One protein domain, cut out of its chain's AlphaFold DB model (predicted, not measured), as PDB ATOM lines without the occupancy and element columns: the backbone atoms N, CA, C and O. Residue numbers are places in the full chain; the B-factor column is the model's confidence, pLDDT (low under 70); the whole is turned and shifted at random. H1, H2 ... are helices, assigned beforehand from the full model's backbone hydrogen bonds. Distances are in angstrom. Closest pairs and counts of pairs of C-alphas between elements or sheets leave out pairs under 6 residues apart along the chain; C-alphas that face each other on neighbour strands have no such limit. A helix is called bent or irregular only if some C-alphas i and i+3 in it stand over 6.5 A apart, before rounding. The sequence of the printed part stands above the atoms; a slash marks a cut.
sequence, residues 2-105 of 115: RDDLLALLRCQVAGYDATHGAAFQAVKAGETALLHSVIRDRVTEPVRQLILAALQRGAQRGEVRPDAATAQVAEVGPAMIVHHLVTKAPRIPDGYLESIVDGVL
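What this domain is: This is residues 2 to 105 of the 115 residues of the protein "TetR_C domain-containing protein" of Actinobacteria bacterium 13_2_20CM_2_71_6 (UniProt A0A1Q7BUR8). Picture an elongated bundle of four helical pieces, H1, H3b, H4 and H5, that run up and down, each against the one before it in the chain. The long helix H3 is bent: its arm H3b belongs to the bundle, while its arm H3a and the short crosswise helix H2 lie together at one end. The printed part has 104 residues with five named helices, H1 to H5 in chain order, and no named strand; the class is all helix. The whole is compact, with a radius of gyration of the C-alphas of 14.1 A, and spans 45 by 27 by 20 A.

Where its parts are: Find C-alpha 2 at (-0.490, -27.835, -8.328); from there H1, residues 2 to 18, runs 24.4 A. H2 follows at residues 22 to 28. Next look at H3, residues 33 to 60, assigned as one helix by its hydrogen bonds but bent, with C-alphas 42 and 45 6.7 A apart. Its arms are H3a, residues 33 to 42, 14.2 A long, and H3b, residues 45 to 60, 22.8 A long, ending at C-alpha 60 at (0.549, -42.735, -2.775). H4, residues 71 to 87, is 23.5 A long, with a kink of 41 degrees near residue 78, and is only just irregular: C-alphas 74 and 77 are 6.9 A apart. H5, residues 96 to 105, ends at C-alpha 105 at (6.461, -26.135, -3.607).

How they stand to each other: Begin at H4, the hub, which touches H1, H2, H3b and H5. H3b and H4 form a helical hairpin, opposite ways at a steep tilt of 38 degrees, only just past shallow; their closest C-alphas, Leu 52 and Ala 74, are 5.1 A apart. H4 and H5 form another, with Gly 77 and Ile 100 closest at 6.4 A between C-alphas. H1 touches H3b at a shallow tilt of 7 degrees, opposite ways, with the C-alphas of Leu 8 and Val 47 closest at 6.4 A. H1 also touches H5, where the C-alphas of Leu 6 and Val 101 are closest at 6.5 A. H2 touches H3a, with the C-alphas of Ala 23 and Leu 35 closest at 6.0 A. H3a and H4 are apart. Every O i to N i+4 pair is within hydrogen-bond range in H1, H2, H3a, H3b and H5; in H4 11 of 13 are.

The domain as a whole: The C-alphas of Glu 31 and Gly 62 are the two farthest apart, at 45.2 A. The printed part has no cut, and no link is long. Look at the B-factor column: residues 19 to 39 are under 70, while the mean pLDDT of the printed part is 85.4.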
ATOM      1  N   ARG A   2      -0.616 -29.303  -8.192       95.31
ATOM      2  CA  ARG A   2      -0.490 -27.835  -8.328       95.31
ATOM      3  C   ARG A   2      -1.744 -27.094  -7.859       95.31
ATOM      4  O   ARG A   2      -1.662 -26.229  -6.991       95.31
ATOM      5  N   ASP A   3      -2.891 -27.479  -8.409       96.25
ATOM      6  CA  ASP A   3      -4.164 -26.820  -8.115       96.25
ATOM      7  C   ASP A   3      -4.603 -27.038  -6.663       96.25
ATOM      8  O   ASP A   3      -5.134 -26.118  -6.048       96.25
ATOM      9  N   ASP A   4      -4.296 -28.203  -6.078       94.50
ATOM     10  CA  ASP A   4      -4.564 -28.489  -4.663       94.50
ATOM     11  C   ASP A   4      -3.779 -27.538  -3.751       94.50
ATOM     12  O   ASP A   4      -4.346 -26.920  -2.851       94.50
ATOM     13  N   LEU A   5      -2.473 -27.386  -3.999       95.88
ATOM     14  CA  LEU A   5      -1.611 -26.487  -3.232       95.88
ATOM     15  C   LEU A   5      -2.091 -25.040  -3.357       95.88
ATOM     16  O   LEU A   5      -2.221 -24.339  -2.356       95.88
ATOM     17  N   LEU A   6      -2.409 -24.607  -4.577       97.25
ATOM     18  CA  LEU A   6      -2.883 -23.253  -4.834       97.25
ATOM     19  C   LEU A   6      -4.229 -22.979  -4.150       97.25
ATOM     20  O   LEU A   6      -4.408 -21.919  -3.552       97.25
ATOM     21  N   ALA A   7      -5.161 -23.934  -4.185       96.12
ATOM     22  CA  ALA A   7      -6.447 -23.826  -3.502       96.12
ATOM     23  C   ALA A   7      -6.282 -23.718  -1.977       96.12
ATOM     24  O   ALA A   7      -6.927 -22.881  -1.346       96.12
ATOM     25  N   LEU A   8      -5.382 -24.511  -1.389       95.12
ATOM     26  CA  LEU A   8      -5.112 -24.487   0.051       95.12
ATOM     27  C   LEU A   8      -4.450 -23.177   0.497       95.12
ATOM     28  O   LEU A   8      -4.869 -22.592   1.496       95.12
ATOM     29  N   LEU A   9      -3.485 -22.658  -0.268       95.00
ATOM     30  CA  LEU A   9      -2.877 -21.357   0.028       95.00
ATOM     31  C   LEU A   9      -3.871 -20.198  -0.145       95.00
ATOM     32  O   LEU A   9      -3.884 -19.274   0.664       95.00
ATOM     33  N   ARG A  10      -4.754 -20.255  -1.150       94.38
ATOM     34  CA  ARG A  10      -5.843 -19.274  -1.305       94.38
ATOM     35  C   ARG A  10      -6.822 -19.325  -0.134       94.38
ATOM     36  O   ARG A  10      -7.232 -18.276   0.350       94.38
ATOM     37  N   CYS A  11      -7.151 -20.522   0.354       91.12
ATOM     38  CA  CYS A  11      -7.981 -20.703   1.546       91.12
ATOM     39  C   CYS A  11      -7.343 -20.050   2.782       91.12
ATOM     40  O   CYS A  11      -8.029 -19.357   3.531       91.12
ATOM     41  N   GLN A  12      -6.025 -20.187   2.950       90.12
ATOM     42  CA  GLN A  12      -5.287 -19.516   4.019       90.12
ATOM     43  C   GLN A  12      -5.402 -17.989   3.937       90.12
ATOM     44  O   GLN A  12      -5.736 -17.348   4.933       90.12
ATOM     45  N   VAL A  13      -5.159 -17.409   2.754       89.25
ATOM     46  CA  VAL A  13      -5.259 -15.955   2.539       89.25
ATOM     47  C   VAL A  13      -6.682 -15.461   2.793       89.25
ATOM     48  O   VAL A  13      -6.860 -14.495   3.526       89.25
ATOM     49  N   ALA A  14      -7.696 -16.171   2.292       87.31
ATOM     50  CA  ALA A  14      -9.095 -15.844   2.555       87.31
ATOM     51  C   ALA A  14      -9.432 -15.892   4.058       87.31
ATOM     52  O   ALA A  14     -10.181 -15.052   4.555       87.31
ATOM     53  N   GLY A  15      -8.848 -16.839   4.800       81.38
ATOM     54  CA  GLY A  15      -8.966 -16.908   6.257       81.38
ATOM     55  C   GLY A  15      -8.370 -15.686   6.965       81.38
ATOM     56  O   GLY A  15      -8.925 -15.228   7.962       81.38
ATOM     57  N   TYR A  16      -7.286 -15.113   6.438       77.44
ATOM     58  CA  TYR A  16      -6.714 -13.868   6.955       77.44
ATOM     59  C   TYR A  16      -7.560 -12.642   6.599       77.44
ATOM     60  O   TYR A  16      -7.830 -11.819   7.479       77.44
ATOM     61  N   ASP A  17      -8.045 -12.554   5.362       76.50
ATOM     62  CA  ASP A  17      -8.917 -11.465   4.907       76.50
ATOM     63  C   ASP A  17     -10.238 -11.426   5.691       76.50
ATOM     64  O   ASP A  17     -10.706 -10.350   6.063       76.50
ATOM     65  N   ALA A  18     -10.796 -12.587   6.057       73.06
ATOM     66  CA  ALA A  18     -11.985 -12.674   6.910       73.06
ATOM     67  C   ALA A  18     -11.779 -12.036   8.301       73.06
ATOM     68  O   ALA A  18     -12.732 -11.551   8.913       73.06
ATOM     69  N   THR A  19     -10.534 -11.964   8.787       64.25
ATOM     70  CA  THR A  19     -10.176 -11.261  10.034       64.25
ATOM     71  C   THR A  19      -9.839  -9.776   9.826       64.25
ATOM     72  O   THR A  19      -9.345  -9.120  10.743       64.25
ATOM     73  N   HIS A  20     -10.085  -9.236   8.623       59.84
ATOM     74  CA  HIS A  20      -9.767  -7.864   8.198       59.84
ATOM     75  C   HIS A  20      -8.291  -7.470   8.395       59.84
ATOM     76  O   HIS A  20      -7.974  -6.295   8.570       59.84
ATOM     77  N   GLY A  21      -7.369  -8.440   8.449       58.12
ATOM     78  CA  GLY A  21      -5.955  -8.185   8.751       58.12
ATOM     79  C   GLY A  21      -5.687  -7.602  10.150       58.12
ATOM     80  O   GLY A  21      -4.525  -7.442  10.519       58.12
ATOM     81  N   ALA A  22      -6.724  -7.336  10.957       59.91
ATOM     82  CA  ALA A  22      -6.616  -6.784  12.308       59.91
ATOM     83  C   ALA A  22      -5.765  -7.691  13.202       59.91
ATOM     84  O   ALA A  22      -4.974  -7.220  14.016       59.91
ATOM     85  N   ALA A  23      -5.858  -8.999  12.958       60.50
ATOM     86  CA  ALA A  23      -5.079 -10.008  13.642       60.50
ATOM     87  C   ALA A  23      -3.559  -9.851  13.421       60.50
ATOM     88  O   ALA A  23      -2.770  -9.937  14.358       60.50
ATOM     89  N   PHE A  24      -3.144  -9.533  12.193       60.66
ATOM     90  CA  PHE A  24      -1.739  -9.295  11.855       60.66
ATOM     91  C   PHE A  24      -1.264  -7.895  12.242       60.66
ATOM     92  O   PHE A  24      -0.114  -7.739  12.644       60.66
ATOM     93  N   GLN A  25      -2.136  -6.885  12.161       63.38
ATOM     94  CA  GLN A  25      -1.793  -5.529  12.594       63.38
ATOM     95  C   GLN A  25      -1.536  -5.459  14.103       63.38
ATOM     96  O   GLN A  25      -0.570  -4.820  14.508       63.38
ATOM     97  N   ALA A  26      -2.317  -6.163  14.932       60.09
ATOM     98  CA  ALA A  26      -2.055  -6.213  16.373       60.09
ATOM     99  C   ALA A  26      -0.755  -6.975  16.696       60.09
ATOM    100  O   ALA A  26       0.055  -6.487  17.482       60.09
ATOM    101  N   VAL A  27      -0.479  -8.092  16.002       60.56
ATOM    102  CA  VAL A  27       0.817  -8.795  16.108       60.56
ATOM    103  C   VAL A  27       1.982  -7.867  15.745       60.56
ATOM    104  O   VAL A  27       2.981  -7.828  16.461       60.56
ATOM    105  N   LYS A  28       1.852  -7.076  14.672       59.25
ATOM    106  CA  LYS A  28       2.859  -6.088  14.262       59.25
ATOM    107  C   LYS A  28       3.016  -4.948  15.277       59.25
ATOM    108  O   LYS A  28       4.120  -4.438  15.440       59.25
ATOM    109  N   ALA A  29       1.942  -4.572  15.967       61.97
ATOM    110  CA  ALA A  29       1.951  -3.568  17.028       61.97
ATOM    111  C   ALA A  29       2.539  -4.083  18.360       61.97
ATOM    112  O   ALA A  29       2.646  -3.314  19.310       61.97
ATOM    113  N   GLY A  30       2.942  -5.359  18.442       56.75
ATOM    114  CA  GLY A  30       3.482  -5.963  19.667       56.75
ATOM    115  C   GLY A  30       2.414  -6.300  20.711       56.75
ATOM    116  O   GLY A  30       2.741  -6.735  21.815       56.75
ATOM    117  N   GLU A  31       1.138  -6.145  20.363       57.03
ATOM    118  CA  GLU A  31       0.018  -6.439  21.239       57.03
ATOM    119  C   GLU A  31      -0.562  -7.814  20.892       57.03
ATOM    120  O   GLU A  31      -0.874  -8.118  19.744       57.03
ATOM    121  N   THR A  32      -0.769  -8.638  21.923       58.84
ATOM    122  CA  THR A  32      -1.562  -9.884  21.935       58.84
ATOM    123  C   THR A  32      -0.912 -11.170  21.393       58.84
ATOM    124  O   THR A  32      -1.246 -11.696  20.332       58.84
ATOM    125  N   ALA A  33      -0.124 -11.824  22.255       59.25
ATOM    126  CA  ALA A  33       0.204 -13.254  22.138       59.25
ATOM    127  C   ALA A  33      -1.040 -14.149  21.910       59.25
ATOM    128  O   ALA A  33      -0.957 -15.173  21.233       59.25
ATOM    129  N   LEU A  34      -2.204 -13.725  22.422       58.66
ATOM    130  CA  LEU A  34      -3.501 -14.385  22.246       58.66
ATOM    131  C   LEU A  34      -3.981 -14.392  20.781       58.66
ATOM    132  O   LEU A  34      -4.559 -15.367  20.306       58.66
ATOM    133  N   LEU A  35      -3.726 -13.313  20.043       63.62
ATOM    134  CA  LEU A  35      -4.143 -13.180  18.649       63.62
ATOM    135  C   LEU A  35      -3.222 -13.985  17.735       63.62
ATOM    136  O   LEU A  35      -3.698 -14.698  16.855       63.62
ATOM    137  N   HIS A  36      -1.922 -13.989  18.039       65.62
ATOM    138  CA  HIS A  36      -0.956 -14.875  17.395       65.62
ATOM    139  C   HIS A  36      -1.334 -16.357  17.562       65.62
ATOM    140  O   HIS A  36      -1.288 -17.117  16.593       65.62
ATOM    141  N   SER A  37      -1.758 -16.780  18.762       67.31
ATOM    142  CA  SER A  37      -2.222 -18.158  18.972       67.31
ATOM    143  C   SER A  37      -3.494 -18.477  18.195       67.31
ATOM    144  O   SER A  37      -3.566 -19.528  17.572       67.31
ATOM    145  N   VAL A  38      -4.465 -17.560  18.141       68.50
ATOM    146  CA  VAL A  38      -5.712 -17.786  17.396       68.50
ATOM    147  C   VAL A  38      -5.454 -17.907  15.893       68.50
ATOM    148  O   VAL A  38      -5.970 -18.834  15.276       68.50
ATOM    149  N   ILE A  39      -4.634 -17.032  15.299       68.69
ATOM    150  CA  ILE A  39      -4.284 -17.105  13.868       68.69
ATOM    151  C   ILE A  39      -3.583 -18.429  13.555       68.69
ATOM    152  O   ILE A  39      -3.939 -19.119  12.596       68.69
ATOM    153  N   ARG A  40      -2.592 -18.796  14.374       73.94
ATOM    154  CA  ARG A  40      -1.857 -20.051  14.215       73.94
ATOM    155  C   ARG A  40      -2.805 -21.248  14.287       73.94
ATOM    156  O   ARG A  40      -2.806 -22.061  13.369       73.94
ATOM    157  N   ASP A  41      -3.627 -21.324  15.328       73.06
ATOM    158  CA  ASP A  41      -4.446 -22.504  15.620       73.06
ATOM    159  C   ASP A  41      -5.670 -22.615  14.693       73.06
ATOM    160  O   ASP A  41      -6.139 -23.718  14.417       73.06
ATOM    161  N   ARG A  42      -6.205 -21.491  14.195       71.88
ATOM    162  CA  ARG A  42      -7.425 -21.469  13.364       71.88
ATOM    163  C   ARG A  42      -7.175 -21.363  11.867       71.88
ATOM    164  O   ARG A  42      -8.080 -21.699  11.110       71.88
ATOM    165  N   VAL A  43      -6.003 -20.901  11.435       74.81
ATOM    166  CA  VAL A  43      -5.729 -20.665  10.009       74.81
ATOM    167  C   VAL A  43      -4.479 -21.403   9.548       74.81
ATOM    168  O   VAL A  43      -4.556 -22.210   8.626       74.81
ATOM    169  N   THR A  44      -3.337 -21.187  10.200       78.06
ATOM    170  CA  THR A  44      -2.061 -21.749   9.727       78.06
ATOM    171  C   THR A  44      -1.985 -23.265   9.928       78.06
ATOM    172  O   THR A  44      -1.665 -23.993   8.990       78.06
ATOM    173  N   GLU A  45      -2.314 -23.758  11.122       85.31
ATOM    174  CA  GLU A  45      -2.231 -25.184  11.454       85.31
ATOM    175  C   GLU A  45      -3.231 -26.047  10.657       85.31
ATOM    176  O   GLU A  45      -2.806 -27.052  10.080       85.31
ATOM    177  N   PRO A  46      -4.518 -25.665  10.505       87.25
ATOM    178  CA  PRO A  46      -5.452 -26.422   9.672       87.25
ATOM    179  C   PRO A  46      -5.007 -26.517   8.211       87.25
ATOM    180  O   PRO A  46      -5.051 -27.595   7.618       87.25
ATOM    181  N   VAL A  47      -4.522 -25.414   7.629       89.62
ATOM    182  CA  VAL A  47      -4.024 -25.411   6.246       89.62
ATOM    183  C   VAL A  47      -2.791 -26.302   6.117       89.62
ATOM    184  O   VAL A  47      -2.723 -27.110   5.191       89.62
ATOM    185  N   ARG A  48      -1.850 -26.234   7.067       93.31
ATOM    186  CA  ARG A  48      -0.664 -27.102   7.092       93.31
ATOM    187  C   ARG A  48      -1.047 -28.584   7.106       93.31
ATOM    188  O   ARG A  48      -0.481 -29.367   6.346       93.31
ATOM    189  N   GLN A  49      -2.024 -28.976   7.925       95.12
ATOM    190  CA  GLN A  49      -2.503 -30.362   7.981       95.12
ATOM    191  C   GLN A  49      -3.167 -30.805   6.672       95.12
ATOM    192  O   GLN A  49      -2.924 -31.918   6.202       95.12
ATOM    193  N   LEU A  50      -3.959 -29.930   6.047       96.06
ATOM    194  CA  LEU A  50      -4.582 -30.214   4.753       96.06
ATOM    195  C   LEU A  50      -3.545 -30.367   3.635       96.06
ATOM    196  O   LEU A  50      -3.664 -31.288   2.823       96.06
ATOM    197  N   ILE A  51      -2.510 -29.520   3.620       96.88
ATOM    198  CA  ILE A  51      -1.387 -29.640   2.684       96.88
ATOM    199  C   ILE A  51      -0.655 -30.959   2.925       96.88
ATOM    200  O   ILE A  51      -0.449 -31.710   1.977       96.88
ATOM    201  N   LEU A  52      -0.329 -31.301   4.176       97.81
ATOM    202  CA  LEU A  52       0.335 -32.566   4.500       97.81
ATOM    203  C   LEU A  52      -0.467 -33.771   3.993       97.81
ATOM    204  O   LEU A  52       0.085 -34.647   3.327       97.81
ATOM    205  N   ALA A  53      -1.777 -33.787   4.233       97.50
ATOM    206  CA  ALA A  53      -2.646 -34.849   3.744       97.50
ATOM    207  C   ALA A  53      -2.684 -34.900   2.204       97.50
ATOM    208  O   ALA A  53      -2.705 -35.986   1.620       97.50
ATOM    209  N   ALA A  54      -2.680 -33.748   1.524       97.00
ATOM    210  CA  ALA A  54      -2.602 -33.686   0.066       97.00
ATOM    211  C   ALA A  54      -1.274 -34.252  -0.461       97.00
ATOM    212  O   ALA A  54      -1.296 -35.058  -1.392       97.00
ATOM    213  N   LEU A  55      -0.145 -33.907   0.167       97.38
ATOM    214  CA  LEU A  55       1.177 -34.434  -0.180       97.38
ATOM    215  C   LEU A  55       1.256 -35.950   0.019       97.38
ATOM    216  O   LEU A  55       1.714 -36.657  -0.873       97.38
ATOM    217  N   GLN A  56       0.744 -36.467   1.138       97.38
ATOM    218  CA  GLN A  56       0.703 -37.906   1.419       97.38
ATOM    219  C   GLN A  56      -0.139 -38.669   0.389       97.38
ATOM    220  O   GLN A  56       0.302 -39.690  -0.137       97.38
ATOM    221  N   ARG A  57      -1.327 -38.154   0.036       96.62
ATOM    222  CA  ARG A  57      -2.150 -38.739  -1.035       96.62
ATOM    223  C   ARG A  57      -1.460 -38.653  -2.398       96.62
ATOM    224  O   ARG A  57      -1.555 -39.587  -3.185       96.62
ATOM    225  N   GLY A  58      -0.773 -37.547  -2.683       95.06
ATOM    226  CA  GLY A  58       0.030 -37.387  -3.897       95.06
ATOM    227  C   GLY A  58       1.161 -38.411  -3.977       95.06
ATOM    228  O   GLY A  58       1.377 -38.994  -5.035       95.06
ATOM    229  N   ALA A  59       1.827 -38.696  -2.854       96.00
ATOM    230  CA  ALA A  59       2.894 -39.687  -2.781       96.00
ATOM    231  C   ALA A  59       2.379 -41.106  -3.043       96.00
ATOM    232  O   ALA A  59       2.984 -41.847  -3.812       96.00
ATOM    233  N   GLN A  60       1.213 -41.456  -2.493       95.12
ATOM    234  CA  GLN A  60       0.549 -42.735  -2.775       95.12
ATOM    235  C   GLN A  60       0.205 -42.916  -4.265       95.12
ATOM    236  O   GLN A  60       0.161 -44.045  -4.742       95.12
ATOM    237  N   ARG A  61      -0.021 -41.819  -5.004       93.06
ATOM    238  CA  ARG A  61      -0.300 -41.827  -6.452       93.06
ATOM    239  C   ARG A  61       0.941 -41.640  -7.334       93.06
ATOM    240  O   ARG A  61       0.809 -41.621  -8.552       93.06
ATOM    241  N   GLY A  62       2.127 -41.466  -6.747       93.19
ATOM    242  CA  GLY A  62       3.364 -41.178  -7.484       93.19
ATOM    243  C   GLY A  62       3.469 -39.750  -8.045       93.19
ATOM    244  O   GLY A  62       4.392 -39.458  -8.796       93.19
ATOM    245  N   GLU A  63       2.562 -38.842  -7.672       93.25
ATOM    246  CA  GLU A  63       2.595 -37.420  -8.066       93.25
ATOM    247  C   GLU A  63       3.575 -36.591  -7.222       93.25
ATOM    248  O   GLU A  63       3.946 -35.481  -7.603       93.25
ATOM    249  N   VAL A  64       3.952 -37.107  -6.051       96.56
ATOM    250  CA  VAL A  64       4.875 -36.494  -5.089       96.56
ATOM    251  C   VAL A  64       5.925 -37.527  -4.714       96.56
ATOM    252  O   VAL A  64       5.599 -38.701  -4.533       96.56
ATOM    253  N   ARG A  65       7.188 -37.119  -4.573       95.31
ATOM    254  CA  ARG A  65       8.208 -38.035  -4.054       95.31
ATOM    255  C   ARG A  65       7.928 -38.364  -2.572       95.31
ATOM    256  O   ARG A  65       7.645 -37.441  -1.804       95.31
ATOM    257  N   PRO A  66       7.976 -39.639  -2.146       93.81
ATOM    258  CA  PRO A  66       7.530 -40.038  -0.806       93.81
ATOM    259  C   PRO A  66       8.230 -39.321   0.358       93.81
ATOM    260  O   PRO A  66       7.592 -38.990   1.353       93.81
ATOM    261  N   ASP A  67       9.520 -39.026   0.215       94.38
ATOM    262  CA  ASP A  67      10.353 -38.306   1.186       94.38
ATOM    263  C   ASP A  67       9.971 -36.823   1.349       94.38
ATOM    264  O   ASP A  67      10.339 -36.199   2.342       94.38
ATOM    265  N   ALA A  68       9.207 -36.253   0.411       96.00
ATOM    266  CA  ALA A  68       8.715 -34.878   0.494       96.00
ATOM    267  C   ALA A  68       7.351 -34.750   1.190       96.00
ATOM    268  O   ALA A  68       6.917 -33.633   1.467       96.00
ATOM    269  N   ALA A  69       6.661 -35.852   1.503       96.44
ATOM    270  CA  ALA A  69       5.362 -35.825   2.181       96.44
ATOM    271  C   ALA A  69       5.502 -35.636   3.707       96.44
ATOM    272  O   ALA A  69       4.995 -36.428   4.503       96.44
ATOM    273  N   THR A  70       6.214 -34.582   4.114       97.19
ATOM    274  CA  THR A  70       6.564 -34.295   5.512       97.19
ATOM    275  C   THR A  70       5.885 -33.035   6.031       97.19
ATOM    276  O   THR A  70       5.469 -32.156   5.272       97.19
ATOM    277  N   ALA A  71       5.788 -32.934   7.358       95.75
ATOM    278  CA  ALA A  71       5.231 -31.764   8.029       95.75
ATOM    279  C   ALA A  71       5.997 -30.479   7.678       95.75
ATOM    280  O   ALA A  71       5.362 -29.453   7.449       95.75
ATOM    281  N   GLN A  72       7.329 -30.553   7.581       95.62
ATOM    282  CA  GLN A  72       8.183 -29.416   7.242       95.62
ATOM    283  C   GLN A  72       7.926 -28.913   5.819       95.62
ATOM    284  O   GLN A  72       7.812 -27.712   5.604       95.62
ATOM    285  N   VAL A  73       7.790 -29.816   4.841       97.19
ATOM    286  CA  VAL A  73       7.495 -29.421   3.453       97.19
ATOM    287  C   VAL A  73       6.098 -28.811   3.344       97.19
ATOM    288  O   VAL A  73       5.919 -27.803   2.660       97.19
ATOM    289  N   ALA A  74       5.120 -29.364   4.067       97.12
ATOM    290  CA  ALA A  74       3.766 -28.818   4.122       97.12
ATOM    291  C   ALA A  74       3.696 -27.405   4.736       97.12
ATOM    292  O   ALA A  74       2.769 -26.652   4.445       97.12
ATOM    293  N   GLU A  75       4.669 -27.037   5.572       95.38
ATOM    294  CA  GLU A  75       4.737 -25.741   6.251       95.38
ATOM    295  C   GLU A  75       5.332 -24.620   5.383       95.38
ATOM    296  O   GLU A  75       5.022 -23.451   5.609       95.38
ATOM    297  N   VAL A  76       6.120 -24.950   4.352       96.81
ATOM    298  CA  VAL A  76       6.854 -23.966   3.533       96.81
ATOM    299  C   VAL A  76       5.935 -22.887   2.953       96.81
ATOM    300  O   VAL A  76       6.180 -21.696   3.138       96.81
ATOM    301  N   GLY A  77       4.857 -23.289   2.273       95.38
ATOM    302  CA  GLY A  77       3.917 -22.354   1.647       95.38
ATOM    303  C   GLY A  77       3.229 -21.438   2.666       95.38
ATOM    304  O   GLY A  77       3.338 -20.214   2.546       95.38
ATOM    305  N   PRO A  78       2.577 -22.001   3.704       93.69
ATOM    306  CA  PRO A  78       1.967 -21.215   4.770       93.69
ATOM    307  C   PRO A  78       2.924 -20.243   5.462       93.69
ATOM    308  O   PRO A  78       2.554 -19.087   5.690       93.69
ATOM    309  N   ALA A  79       4.154 -20.674   5.751       92.31
ATOM    310  CA  ALA A  79       5.163 -19.846   6.402       92.31
ATOM    311  C   ALA A  79       5.582 -18.649   5.536       92.31
ATOM    312  O   ALA A  79       5.723 -17.539   6.050       92.31
ATOM    313  N   MET A  80       5.723 -18.825   4.217       94.69
ATOM    314  CA  MET A  80       6.058 -17.729   3.298       94.69
ATOM    315  C   MET A  80       4.963 -16.655   3.216       94.69
ATOM    316  O   MET A  80       5.278 -15.470   3.062       94.69
ATOM    317  N   ILE A  81       3.689 -17.045   3.331       92.00
ATOM    318  CA  ILE A  81       2.550 -16.113   3.380       92.00
ATOM    319  C   ILE A  81       2.589 -15.314   4.683       92.00
ATOM    320  O   ILE A  81       2.567 -14.085   4.648       92.00
ATOM    321  N   VAL A  82       2.705 -16.001   5.825       87.25
ATOM    322  CA  VAL A  82       2.798 -15.356   7.146       87.25
ATOM    323  C   VAL A  82       3.986 -14.398   7.193       87.25
ATOM    324  O   VAL A  82       3.827 -13.250   7.599       87.25
ATOM    325  N   HIS A  83       5.156 -14.835   6.723       88.62
ATOM    326  CA  HIS A  83       6.344 -13.993   6.655       88.62
ATOM    327  C   HIS A  83       6.076 -12.717   5.852       88.62
ATOM    328  O   HIS A  83       6.349 -11.632   6.350       88.62
ATOM    329  N   HIS A  84       5.496 -12.820   4.651       89.56
ATOM    330  CA  HIS A  84       5.167 -11.643   3.837       89.56
ATOM    331  C   HIS A  84       4.231 -10.671   4.565       89.56
ATOM    332  O   HIS A  84       4.498  -9.468   4.575       89.56
ATOM    333  N   LEU A  85       3.170 -11.182   5.196       83.31
ATOM    334  CA  LEU A  85       2.189 -10.360   5.913       83.31
ATOM    335  C   LEU A  85       2.793  -9.627   7.115       83.31
ATOM    336  O   LEU A  85       2.427  -8.487   7.396       83.31
ATOM    337  N   VAL A  86       3.732 -10.270   7.810       80.50
ATOM    338  CA  VAL A  86       4.391  -9.705   8.994       80.50
ATOM    339  C   VAL A  86       5.509  -8.732   8.612       80.50
ATOM    340  O   VAL A  86       5.612  -7.658   9.203       80.50
ATOM    341  N   THR A  87       6.356  -9.085   7.642       82.25
ATOM    342  CA  THR A  87       7.621  -8.371   7.385       82.25
ATOM    343  C   THR A  87       7.569  -7.408   6.205       82.25
ATOM    344  O   THR A  87       8.379  -6.485   6.157       82.25
ATOM    345  N   LYS A  88       6.642  -7.593   5.254       84.50
ATOM    346  CA  LYS A  88       6.607  -6.822   4.003       84.50
ATOM    347  C   LYS A  88       5.380  -5.928   3.908       84.50
ATOM    348  O   LYS A  88       5.498  -4.709   4.011       84.50
ATOM    349  N   ALA A  89       4.207  -6.513   3.681       81.56
ATOM    350  CA  ALA A  89       2.993  -5.766   3.378       81.56
ATOM    351  C   ALA A  89       1.747  -6.498   3.894       81.56
ATOM    352  O   ALA A  89       1.703  -7.723   3.836       81.56
ATOM    353  N   PRO A  90       0.694  -5.769   4.308       77.50
ATOM    354  CA  PRO A  90      -0.526  -6.366   4.857       77.50
ATOM    355  C   PRO A  90      -1.394  -7.077   3.807       77.50
ATOM    356  O   PRO A  90      -2.443  -7.610   4.149       77.50
ATOM    357  N   ARG A  91      -0.986  -7.065   2.532       84.44
ATOM    358  CA  ARG A  91      -1.692  -7.699   1.419       84.44
ATOM    359  C   ARG A  91      -0.747  -8.597   0.633       84.44
ATOM    360  O   ARG A  91       0.404  -8.229   0.375       84.44
ATOM    361  N   ILE A  92      -1.267  -9.745   0.218       90.56
ATOM    362  CA  ILE A  92      -0.597 -10.641  -0.719       90.56
ATOM    363  C   ILE A  92      -0.718 -10.070  -2.142       90.56
ATOM    364  O   ILE A  92      -1.835  -9.768  -2.562       90.56
ATOM    365  N   PRO A  93       0.395  -9.875  -2.874       91.50
ATOM    366  CA  PRO A  93       0.339  -9.375  -4.240       91.50
ATOM    367  C   PRO A  93      -0.188 -10.440  -5.204       91.50
ATOM    368  O   PRO A  93      -0.042 -11.644  -4.971       91.50
ATOM    369  N   ASP A  94      -0.763  -9.980  -6.311       90.12
ATOM    370  CA  ASP A  94      -1.239 -10.850  -7.384       90.12
ATOM    371  C   ASP A  94      -0.089 -11.722  -7.912       90.12
ATOM    372  O   ASP A  94       1.051 -11.269  -8.038       90.12
ATOM    373  N   GLY A  95      -0.366 -12.998  -8.192       94.88
ATOM    374  CA  GLY A  95       0.641 -13.947  -8.676       94.88
ATOM    375  C   GLY A  95       1.603 -14.483  -7.606       94.88
ATOM    376  O   GLY A  95       2.406 -15.370  -7.897       94.88
ATOM    377  N   TYR A  96       1.560 -13.984  -6.363       96.44
ATOM    378  CA  TYR A  96       2.483 -14.441  -5.319       96.44
ATOM    379  C   TYR A  96       2.262 -15.905  -4.944       96.44
ATOM    380  O   TYR A  96       3.225 -16.655  -4.792       96.44
ATOM    381  N   LEU A  97       1.003 -16.333  -4.826       97.19
ATOM    382  CA  LEU A  97       0.690 -17.720  -4.482       97.19
ATOM    383  C   LEU A  97       1.130 -18.672  -5.594       97.19
ATOM    384  O   LEU A  97       1.720 -19.710  -5.311       97.19
ATOM    385  N   GLU A  98       0.917 -18.285  -6.849       98.00
ATOM    386  CA  GLU A  98       1.414 -18.990  -8.023       98.00
ATOM    387  C   GLU A  98       2.944 -19.086  -7.983       98.00
ATOM    388  O   GLU A  98       3.485 -20.169  -8.173       98.00
ATOM    389  N   SER A  99       3.649 -18.007  -7.624       97.88
ATOM    390  CA  SER A  99       5.112 -18.027  -7.493       97.88
ATOM    391  C   SER A  99       5.614 -18.971  -6.390       97.88
ATOM    392  O   SER A  99       6.611 -19.663  -6.588       97.88
ATOM    393  N   ILE A 100       4.908 -19.060  -5.254       97.69
ATOM    394  CA  ILE A 100       5.223 -20.013  -4.179       97.69
ATOM    395  C   ILE A 100       4.994 -21.441  -4.676       97.69
ATOM    396  O   ILE A 100       5.846 -22.311  -4.495       97.69
ATOM    397  N   VAL A 101       3.848 -21.703  -5.300       97.69
ATOM    398  CA  VAL A 101       3.499 -23.051  -5.755       97.69
ATOM    399  C   VAL A 101       4.449 -23.512  -6.857       97.69
ATOM    400  O   VAL A 101       5.036 -24.585  -6.740       97.69
ATOM    401  N   ASP A 102       4.646 -22.699  -7.889       97.62
ATOM    402  CA  ASP A 102       5.390 -23.078  -9.091       97.62
ATOM    403  C   ASP A 102       6.902 -22.987  -8.900       97.62
ATOM    404  O   ASP A 102       7.645 -23.836  -9.393       97.62
ATOM    405  N   GLY A 103       7.365 -21.976  -8.166       97.19
ATOM    406  CA  GLY A 103       8.785 -21.718  -7.948       97.19
ATOM    407  C   GLY A 103       9.382 -22.462  -6.756       97.19
ATOM    408  O   GLY A 103      10.596 -22.654  -6.718       97.19
ATOM    409  N   VAL A 104       8.561 -22.884  -5.788       97.44
ATOM    410  CA  VAL A 104       9.050 -23.478  -4.534       97.44
ATOM    411  C   VAL A 104       8.417 -24.839  -4.280       97.44
ATOM    412  O   VAL A 104       9.121 -25.846  -4.290       97.44
ATOM    413  N   LEU A 105       7.100 -24.907  -4.086       97.00
ATOM    414  CA  LEU A 105       6.461 -26.135  -3.607       97.00
ATOM    415  C   LEU A 105       6.521 -27.270  -4.629       97.00
ATOM    416  O   LEU A 105       6.925 -28.372  -4.274       97.00
TER     417      LEU A 105